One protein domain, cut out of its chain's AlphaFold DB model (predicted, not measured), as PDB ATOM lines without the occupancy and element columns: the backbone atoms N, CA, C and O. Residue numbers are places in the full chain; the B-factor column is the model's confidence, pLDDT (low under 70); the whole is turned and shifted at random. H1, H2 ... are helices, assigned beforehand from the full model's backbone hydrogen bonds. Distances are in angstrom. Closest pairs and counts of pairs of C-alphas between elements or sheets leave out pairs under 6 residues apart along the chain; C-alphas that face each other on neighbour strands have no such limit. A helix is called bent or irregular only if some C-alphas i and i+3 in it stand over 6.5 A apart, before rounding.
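What this domain is: This is residues 36 to 105 of the 105 residues of the protein "GIY-YIG nuclease family protein" of Thermodesulfobacterium geofontis (UniProt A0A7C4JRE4). With little regular structure, this domain is a loose hairpin of two helices: H2, the longer, is side by side with H1 over part of its length, and a long loop, residues 55 to 83, joins them. The loop folds back on itself, with residues 57 to 58 paired antiparallel to residues 74 to 75. The printed part has 70 residues, 27 of them in H1 and then H2, with no named strand: all helix, only just loose, close to compact, radius of gyration of the C-alphas 13.3 A, spans 41 by 31 by 17 A.

How they stand to each other: H2, residues 84 to 99, touches H1, residues 44 to 54, with residues 85 to 89 alone; the closest C-alphas, of Phe 86 and Leu 54, are 7.4 A apart. This helical hairpin runs opposite ways at a shallow tilt of 21 degrees. Every O i to N i+4 pair is within hydrogen-bond range in H1, 10 of 12 in H2.

Where its parts are: H2, 21.4 A long, ends at C-alpha 99 (-48.978, -51.356, 30.334). It has a kink of 36 degrees near residue 92 and is only just irregular: C-alphas 94 and 97 are 6.9 A apart. H1, 15.6 A, begins at C-alpha 44 (-42.225, -36.483, 23.713).

The domain as a whole: The C-alphas farthest apart, of Ser 77 and Thr 105, are 44.1 A apart. The printed part has no cut; the H1 to H2 link is long. Residues 98 to 105 have pLDDT under 70.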
ATOM      1  N   PRO A  36     -40.117 -46.634  16.885       91.75
ATOM      2  CA  PRO A  36     -41.450 -46.098  17.103       91.75
ATOM      3  C   PRO A  36     -41.878 -46.307  18.560       91.75
ATOM      4  O   PRO A  36     -41.956 -47.440  19.036       91.75
ATOM      5  N   ILE A  37     -42.219 -45.211  19.232       89.44
ATOM      6  CA  ILE A  37     -42.853 -45.201  20.553       89.44
ATOM      7  C   ILE A  37     -44.317 -44.807  20.348       89.44
ATOM      8  O   ILE A  37     -44.613 -43.811  19.683       89.44
ATOM      9  N   ARG A  38     -45.242 -45.632  20.849       87.00
ATOM     10  CA  ARG A  38     -46.684 -45.369  20.810       87.00
ATOM     11  C   ARG A  38     -47.175 -45.261  22.238       87.00
ATOM     12  O   ARG A  38     -47.049 -46.218  22.983       87.00
ATOM     13  N   ASP A  39     -47.751 -44.123  22.565       83.56
ATOM     14  CA  ASP A  39     -48.327 -43.859  23.874       83.56
ATOM     15  C   ASP A  39     -49.640 -43.085  23.675       83.56
ATOM     16  O   ASP A  39     -49.839 -42.433  22.641       83.56
ATOM     17  N   PHE A  40     -50.550 -43.211  24.634       79.81
ATOM     18  CA  PHE A  40     -51.775 -42.421  24.714       79.81
ATOM     19  C   PHE A  40     -51.493 -41.021  25.275       79.81
ATOM     20  O   PHE A  40     -52.206 -40.070  24.945       79.81
ATOM     21  N   GLU A  41     -50.430 -40.875  26.067       82.44
ATOM     22  CA  GLU A  41     -49.966 -39.602  26.607       82.44
ATOM     23  C   GLU A  41     -48.894 -38.951  25.716       82.44
ATOM     24  O   GLU A  41     -48.102 -39.606  25.034       82.44
ATOM     25  N   LYS A  42     -48.834 -37.613  25.729       83.44
ATOM     26  CA  LYS A  42     -47.806 -36.849  25.005       83.44
ATOM     27  C   LYS A  42     -46.486 -36.843  25.785       83.44
ATOM     28  O   LYS A  42     -46.146 -35.851  26.419       83.44
ATOM     29  N   ARG A  43     -45.726 -37.938  25.704       89.31
ATOM     30  CA  ARG A  43     -44.441 -38.097  26.418       89.31
ATOM     31  C   ARG A  43     -43.204 -37.590  25.680       89.31
ATOM     32  O   ARG A  43     -42.092 -37.757  26.164       89.31
ATOM     33  N   GLU A  44     -43.360 -36.947  24.525       91.88
ATOM     34  CA  GLU A  44     -42.225 -36.483  23.713       91.88
ATOM     35  C   GLU A  44     -41.251 -35.589  24.502       91.88
ATOM     36  O   GLU A  44     -40.043 -35.807  24.462       91.88
ATOM     37  N   CYS A  45     -41.770 -34.625  25.269       95.19
ATOM     38  CA  CYS A  45     -40.939 -33.743  26.095       95.19
ATOM     39  C   CYS A  45     -40.268 -34.478  27.269       95.19
ATOM     40  O   CYS A  45     -39.168 -34.111  27.676       95.19
ATOM     41  N   GLU A  46     -40.918 -35.509  27.812       95.25
ATOM     42  CA  GLU A  46     -40.374 -36.349  28.886       95.25
ATOM     43  C   GLU A  46     -39.168 -37.148  28.367       95.25
ATOM     44  O   GLU A  46     -38.073 -37.056  28.919       95.25
ATOM     45  N   ILE A  47     -39.341 -37.804  27.213       95.19
ATOM     46  CA  ILE A  47     -38.286 -38.535  26.502       95.19
ATOM     47  C   ILE A  47     -37.126 -37.598  26.148       95.19
ATOM     48  O   ILE A  47     -35.970 -37.941  26.376       95.19
ATOM     49  N   ALA A  48     -37.414 -36.407  25.612       96.38
ATOM     50  CA  ALA A  48     -36.390 -35.424  25.262       96.38
ATOM     51  C   ALA A  48     -35.569 -34.984  26.486       96.38
ATOM     52  O   ALA A  48     -34.348 -34.852  26.401       96.38
ATOM     53  N   LYS A  49     -36.221 -34.793  27.641       96.19
ATOM     54  CA  LYS A  49     -35.539 -34.459  28.894       96.19
ATOM     55  C   LYS A  49     -34.605 -35.586  29.332       96.19
ATOM     56  O   LYS A  49     -33.449 -35.309  29.632       96.19
ATOM     57  N   GLU A  50     -35.067 -36.831  29.343       96.44
ATOM     58  CA  GLU A  50     -34.229 -37.970  29.740       96.44
ATOM     59  C   GLU A  50     -33.078 -38.221  28.758       96.44
ATOM     60  O   GLU A  50     -31.936 -38.376  29.183       96.44
ATOM     61  N   LEU A  51     -33.332 -38.156  27.447       96.56
ATOM     62  CA  LEU A  51     -32.284 -38.269  26.428       96.56
ATOM     63  C   LEU A  51     -31.209 -37.194  26.581       96.56
ATOM     64  O   LEU A  51     -30.032 -37.496  26.398       96.56
ATOM     65  N   SER A  52     -31.591 -35.971  26.963       96.56
ATOM     66  CA  SER A  52     -30.629 -34.891  27.189       96.56
ATOM     67  C   SER A  52     -29.636 -35.188  28.317       96.56
ATOM     68  O   SER A  52     -28.509 -34.709  28.264       96.56
ATOM     69  N   LEU A  53     -30.036 -35.995  29.309       96.50
ATOM     70  CA  LEU A  53     -29.170 -36.411  30.419       96.50
ATOM     71  C   LEU A  53     -28.187 -37.514  30.009       96.50
ATOM     72  O   LEU A  53     -27.137 -37.650  30.629       96.50
ATOM     73  N   LEU A  54     -28.531 -38.305  28.987       97.06
ATOM     74  CA  LEU A  54     -27.687 -39.387  28.473       97.06
ATOM     75  C   LEU A  54     -26.744 -38.916  27.357       97.06
ATOM     76  O   LEU A  54     -25.690 -39.510  27.144       97.06
ATOM     77  N   SER A  55     -27.139 -37.885  26.608       97.50
ATOM     78  CA  SER A  55     -26.390 -37.372  25.461       97.50
ATOM     79  C   SER A  55     -25.163 -36.564  25.861       97.50
ATOM     80  O   SER A  55     -25.166 -35.892  26.888       97.50
ATOM     81  N   GLN A  56     -24.148 -36.554  24.998       97.94
ATOM     82  CA  GLN A  56     -22.964 -35.710  25.191       97.94
ATOM     83  C   GLN A  56     -23.233 -34.261  24.788       97.94
ATOM     84  O   GLN A  56     -22.750 -33.338  25.438       97.94
ATOM     85  N   GLU A  57     -24.018 -34.059  23.729       97.88
ATOM     86  CA  GLU A  57     -24.353 -32.727  23.231       97.88
ATOM     87  C   GLU A  57     -25.801 -32.656  22.754       97.88
ATOM     88  O   GLU A  57     -26.418 -33.653  22.359       97.88
ATOM     89  N   ILE A  58     -26.327 -31.432  22.749       97.44
ATOM     90  CA  ILE A  58     -27.637 -31.102  22.197       97.44
ATOM     91  C   ILE A  58     -27.477 -30.044  21.115       97.44
ATOM     92  O   ILE A  58     -26.609 -29.181  21.215       97.44
ATOM     93  N   ILE A  59     -28.368 -30.054  20.125       95.75
ATOM     94  CA  ILE A  59     -28.460 -28.975  19.137       95.75
ATOM     95  C   ILE A  59     -29.601 -28.029  19.538       95.75
ATOM     96  O   ILE A  59     -30.767 -28.387  19.354       95.75
ATOM     97  N   PRO A  60     -29.315 -26.837  20.096       95.50
ATOM     98  CA  PRO A  60     -30.345 -25.981  20.676       95.50
ATOM     99  C   PRO A  60     -31.486 -25.662  19.707       95.50
ATOM    100  O   PRO A  60     -31.268 -25.408  18.523       95.50
ATOM    101  N   ASN A  61     -32.712 -25.644  20.233       94.81
ATOM    102  CA  ASN A  61     -33.963 -25.325  19.537       94.81
ATOM    103  C   ASN A  61     -34.358 -26.286  18.399       94.81
ATOM    104  O   ASN A  61     -35.429 -26.124  17.803       94.81
ATOM    105  N   PHE A  62     -33.553 -27.309  18.091       96.25
ATOM    106  CA  PHE A  62     -33.886 -28.252  17.030       96.25
ATOM    107  C   PHE A  62     -35.129 -29.053  17.411       96.25
ATOM    108  O   PHE A  62     -35.126 -29.781  18.398       96.25
ATOM    109  N   GLY A  63     -36.193 -28.932  16.616       92.56
ATOM    110  CA  GLY A  63     -37.439 -29.676  16.828       92.56
ATOM    111  C   GLY A  63     -38.213 -29.292  18.095       92.56
ATOM    112  O   GLY A  63     -39.114 -30.027  18.464       92.56
ATOM    113  N   ALA A  64     -37.884 -28.165  18.734       95.06
ATOM    114  CA  ALA A  64     -38.499 -27.717  19.987       95.06
ATOM    115  C   ALA A  64     -39.400 -26.473  19.818       95.06
ATOM    116  O   ALA A  64     -39.634 -25.736  20.767       95.06
ATOM    117  N   SER A  65     -39.866 -26.180  18.599       91.00
ATOM    118  CA  SER A  65     -40.559 -24.916  18.288       91.00
ATOM    119  C   SER A  65     -41.940 -24.771  18.940       91.00
ATOM    120  O   SER A  65     -42.428 -23.655  19.081       91.00
ATOM    121  N   ASP A  66     -42.580 -25.878  19.311       92.81
ATOM    122  CA  ASP A  66     -43.909 -25.939  19.925       92.81
ATOM    123  C   ASP A  66     -43.870 -26.333  21.413       92.81
ATOM    124  O   ASP A  66     -44.915 -26.562  22.027       92.81
ATOM    125  N   CYS A  67     -42.682 -26.387  22.021       94.69
ATOM    126  CA  CYS A  67     -42.499 -26.762  23.419       94.69
ATOM    127  C   CYS A  67     -41.401 -25.922  24.101       94.69
ATOM    128  O   CYS A  67     -40.806 -25.027  23.509       94.69
ATOM    129  N   LYS A  68     -41.146 -26.185  25.389       94.75
ATOM    130  CA  LYS A  68     -40.093 -25.509  26.177       94.75
ATOM    131  C   LYS A  68     -38.797 -26.327  26.285       94.75
ATOM    132  O   LYS A  68     -37.940 -26.008  27.110       94.75
ATOM    133  N   CYS A  69     -38.664 -27.414  25.525       96.56
ATOM    134  CA  CYS A  69     -37.451 -28.226  25.537       96.56
ATOM    135  C   CYS A  69     -36.269 -27.429  24.980       96.56
ATOM    136  O   CYS A  69     -36.413 -26.631  24.058       96.56
ATOM    137  N   LYS A  70     -35.068 -27.694  25.498       95.44
ATOM    138  CA  LYS A  70     -33.842 -27.089  24.960       95.44
ATOM    139  C   LYS A  70     -33.512 -27.609  23.556       95.44
ATOM    140  O   LYS A  70     -32.921 -26.883  22.766       95.44
ATOM    141  N   SER A  71     -33.851 -28.866  23.268       97.00
ATOM    142  CA  SER A  71     -33.594 -29.554  21.999       97.00
ATOM    143  C   SER A  71     -34.406 -30.854  21.918       97.00
ATOM    144  O   SER A  71     -34.731 -31.436  22.951       97.00
ATOM    145  N   HIS A  72     -34.695 -31.312  20.698       96.56
ATOM    146  CA  HIS A  72     -35.157 -32.665  20.354       96.56
ATOM    147  C   HIS A  72     -34.138 -33.414  19.461       96.56
ATOM    148  O   HIS A  72     -34.457 -34.443  18.866       96.56
ATOM    149  N   LEU A  73     -32.908 -32.900  19.346       97.00
ATOM    150  CA  LEU A  73     -31.776 -33.541  18.674       97.00
ATOM    151  C   LEU A  73     -30.571 -33.634  19.614       97.00
ATOM    152  O   LEU A  73     -30.125 -32.634  20.188       97.00
ATOM    153  N   PHE A  74     -30.052 -34.852  19.726       97.25
ATOM    154  CA  PHE A  74     -29.048 -35.265  20.698       97.25
ATOM    155  C   PHE A  74     -27.910 -35.986  19.983       97.25
ATOM    156  O   PHE A  74     -28.162 -36.764  19.059       97.25
ATOM    157  N   TYR A  75     -26.676 -35.743  20.413       97.00
ATOM    158  CA  TYR A  75     -25.482 -36.351  19.838       97.00
ATOM    159  C   TYR A  75     -24.831 -37.346  20.802       97.00
ATOM    160  O   TYR A  75     -24.733 -37.111  22.011       97.00
ATOM    161  N   PHE A  76     -24.369 -38.449  20.217       97.19
ATOM    162  CA  PHE A  76     -23.578 -39.489  20.855       97.19
ATOM    163  C   PHE A  76     -22.412 -39.827  19.918       97.19
ATOM    164  O   PHE A  76     -22.622 -40.112  18.741       97.19
ATOM    165  N   SER A  77     -21.192 -39.841  20.443       97.12
ATOM    166  CA  SER A  77     -19.963 -40.222  19.740       97.12
ATOM    167  C   SER A  77     -19.809 -41.741  19.593       97.12
ATOM    168  O   SER A  77     -18.789 -42.223  19.112       97.12
ATOM    169  N   TYR A  78     -20.799 -42.500  20.055       95.88
ATOM    170  CA  TYR A  78     -20.898 -43.952  19.993       95.88
ATOM    171  C   TYR A  78     -22.344 -44.341  19.673       95.88
ATOM    172  O   TYR A  78     -23.259 -43.529  19.807       95.88
ATOM    173  N   ASN A  79     -22.574 -45.593  19.276       95.25
ATOM    174  CA  ASN A  79     -23.925 -46.100  19.057       95.25
ATOM    175  C   ASN A  79     -24.671 -46.218  20.403       95.25
ATOM    176  O   ASN A  79     -24.341 -47.098  21.201       95.25
ATOM    177  N   PRO A  80     -25.693 -45.386  20.685       96.38
ATOM    178  CA  PRO A  80     -26.351 -45.396  21.990       96.38
ATOM    179  C   PRO A  80     -27.135 -46.690  22.237       96.38
ATOM    180  O   PRO A  80     -27.342 -47.065  23.383       96.38
ATOM    181  N   LEU A  81     -27.508 -47.433  21.186       95.12
ATOM    182  CA  LEU A  81     -28.186 -48.726  21.323       95.12
ATOM    183  C   LEU A  81     -27.331 -49.800  22.005       95.12
ATOM    184  O   LEU A  81     -27.876 -50.829  22.388       95.12
ATOM    185  N   GLU A  82     -26.024 -49.591  22.143       96.44
ATOM    186  CA  GLU A  82     -25.114 -50.498  22.853       96.44
ATOM    187  C   GLU A  82     -24.972 -50.146  24.341       96.44
ATOM    188  O   GLU A  82     -24.281 -50.855  25.069       96.44
ATOM    189  N   LYS A  83     -25.602 -49.061  24.808       97.44
ATOM    190  CA  LYS A  83     -25.570 -48.644  26.214       97.44
ATOM    191  C   LYS A  83     -26.820 -49.089  26.951       97.44
ATOM    192  O   LYS A  83     -27.941 -48.889  26.477       97.44
ATOM    193  N   GLU A  84     -26.618 -49.663  28.132       97.44
ATOM    194  CA  GLU A  84     -27.689 -50.207  28.962       97.44
ATOM    195  C   GLU A  84     -28.693 -49.119  29.371       97.44
ATOM    196  O   GLU A  84     -29.899 -49.343  29.340       97.44
ATOM    197  N   GLU A  85     -28.224 -47.910  29.681       96.75
ATOM    198  CA  GLU A  85     -29.060 -46.781  30.091       96.75
ATOM    199  C   GLU A  85     -30.018 -46.349  28.975       96.75
ATOM    200  O   GLU A  85     -31.203 -46.112  29.213       96.75
ATOM    201  N   PHE A  86     -29.532 -46.317  27.732       96.62
ATOM    202  CA  PHE A  86     -30.366 -46.004  26.576       96.62
ATOM    203  C   PHE A  86     -31.349 -47.141  26.274       96.62
ATOM    204  O   PHE A  86     -32.520 -46.889  25.994       96.62
ATOM    205  N   GLN A  87     -30.904 -48.401  26.358       95.81
ATOM    206  CA  GLN A  87     -31.780 -49.564  26.182       95.81
ATOM    207  C   GLN A  87     -32.918 -49.571  27.212       95.81
ATOM    208  O   GLN A  87     -34.076 -49.758  26.832       95.81
ATOM    209  N   LYS A  88     -32.608 -49.301  28.487       95.94
ATOM    210  CA  LYS A  88     -33.591 -49.167  29.573       95.94
ATOM    211  C   LYS A  88     -34.614 -48.074  29.274       95.94
ATOM    212  O   LYS A  88     -35.808 -48.343  29.372       95.94
ATOM    213  N   LEU A  89     -34.170 -46.896  28.824       95.25
ATOM    214  CA  LEU A  89     -35.064 -45.808  28.414       95.25
ATOM    215  C   LEU A  89     -36.015 -46.263  27.296       95.25
ATOM    216  O   LEU A  89     -37.228 -46.089  27.396       95.25
ATOM    217  N   ILE A  90     -35.502 -46.901  26.241       93.88
ATOM    218  CA  ILE A  90     -36.352 -47.382  25.142       93.88
ATOM    219  C   ILE A  90     -37.375 -48.421  25.625       93.88
ATOM    220  O   ILE A  90     -38.531 -48.364  25.201       93.88
ATOM    221  N   ILE A  91     -36.976 -49.360  26.486       92.44
ATOM    222  CA  ILE A  91     -37.875 -50.380  27.049       92.44
ATOM    223  C   ILE A  91     -38.975 -49.726  27.890       92.44
ATOM    224  O   ILE A  91     -40.151 -50.046  27.706       92.44
ATOM    225  N   GLU A  92     -38.611 -48.771  28.742       91.62
ATOM    226  CA  GLU A  92     -39.540 -48.063  29.619       91.62
ATOM    227  C   GLU A  92     -40.674 -47.405  28.823       91.62
ATOM    228  O   GLU A  92     -41.857 -47.647  29.078       91.62
ATOM    229  N   TYR A  93     -40.323 -46.653  27.779       90.75
ATOM    230  CA  TYR A  93     -41.303 -45.948  26.953       90.75
ATOM    231  C   TYR A  93     -42.044 -46.845  25.953       90.75
ATOM    232  O   TYR A  93     -43.141 -46.497  25.521       90.75
ATOM    233  N   ARG A  94     -41.478 -47.990  25.548       88.12
ATOM    234  CA  ARG A  94     -42.129 -48.899  24.585       88.12
ATOM    235  C   ARG A  94     -42.982 -49.986  25.220       88.12
ATOM    236  O   ARG A  94     -43.790 -50.562  24.498       88.12
ATOM    237  N   ILE A  95     -42.762 -50.322  26.486       84.94
ATOM    238  CA  ILE A  95     -43.394 -51.481  27.129       84.94
ATOM    239  C   ILE A  95     -44.053 -51.057  28.440       84.94
ATOM    240  O   ILE A  95     -45.272 -51.155  28.563       84.94
ATOM    241  N   ASN A  96     -43.275 -50.534  29.386       77.19
ATOM    242  CA  ASN A  96     -43.724 -50.357  30.772       77.19
ATOM    243  C   ASN A  96     -44.730 -49.210  30.941       77.19
ATOM    244  O   ASN A  96     -45.736 -49.346  31.637       77.19
ATOM    245  N   LYS A  97     -44.520 -48.080  30.256       70.81
ATOM    246  CA  LYS A  97     -45.482 -46.964  30.289       70.81
ATOM    247  C   LYS A  97     -46.735 -47.216  29.444       70.81
ATOM    248  O   LYS A  97     -47.752 -46.568  29.672       70.81
ATOM    249  N   ILE A  98     -46.709 -48.203  28.542       62.72
ATOM    250  CA  ILE A  98     -47.901 -48.646  27.803       62.72
ATOM    251  C   ILE A  98     -48.797 -49.521  28.692       62.72
ATOM    252  O   ILE A  98     -50.017 -49.364  28.677       62.72
ATOM    253  N   SER A  99     -48.219 -50.427  29.485       56.97
ATOM    254  CA  SER A  99     -48.978 -51.356  30.334       56.97
ATOM    255  C   SER A  99     -49.726 -50.666  31.481       56.97
ATOM    256  O   SER A  99     -50.802 -51.130  31.857       56.97
ATOM    257  N   HIS A 100     -49.251 -49.516  31.968       54.47
ATOM    258  CA  HIS A 100     -49.971 -48.710  32.967       54.47
ATOM    259  C   HIS A 100     -51.310 -48.126  32.485       54.47
ATOM    260  O   HIS A 100     -52.132 -47.726  33.311       54.47
ATOM    261  N   VAL A 101     -51.564 -48.095  31.174       53.69
ATOM    262  CA  VAL A 101     -52.866 -47.680  30.625       53.69
ATOM    263  C   VAL A 101     -53.906 -48.801  30.738       53.69
ATOM    264  O   VAL A 101     -55.095 -48.521  30.841       53.69
ATOM    265  N   PHE A 102     -53.475 -50.065  30.791       52.53
ATOM    266  CA  PHE A 102     -54.368 -51.228  30.858       52.53
ATOM    267  C   PHE A 102     -54.666 -51.707  32.285       52.53
ATOM    268  O   PHE A 102     -55.490 -52.599  32.457       52.53
ATOM    269  N   THR A 103     -54.017 -51.137  33.304       48.53
ATOM    270  CA  THR A 103     -54.204 -51.517  34.718       48.53
ATOM    271  C   THR A 103     -55.006 -50.505  35.535       48.53
ATOM    272  O   THR A 103     -55.305 -50.767  36.697       48.53
ATOM    273  N   LYS A 104     -55.398 -49.366  34.947       41.94
ATOM    274  CA  LYS A 104     -56.391 -48.455  35.535       41.94
ATOM    275  C   LYS A 104     -57.803 -48.877  35.108       41.94
ATOM    276  O   LYS A 104     -58.390 -48.264  34.220       41.94
ATOM    277  N   THR A 105     -58.313 -49.927  35.742       41.72
ATOM    278  CA  THR A 105     -59.754 -50.226  35.868       41.72
ATOM    279  C   THR A 105     -60.145 -50.110  37.323       41.72
ATOM    280  O   THR A 105     -59.377 -50.649  38.150       41.72
TER     281      THR A 105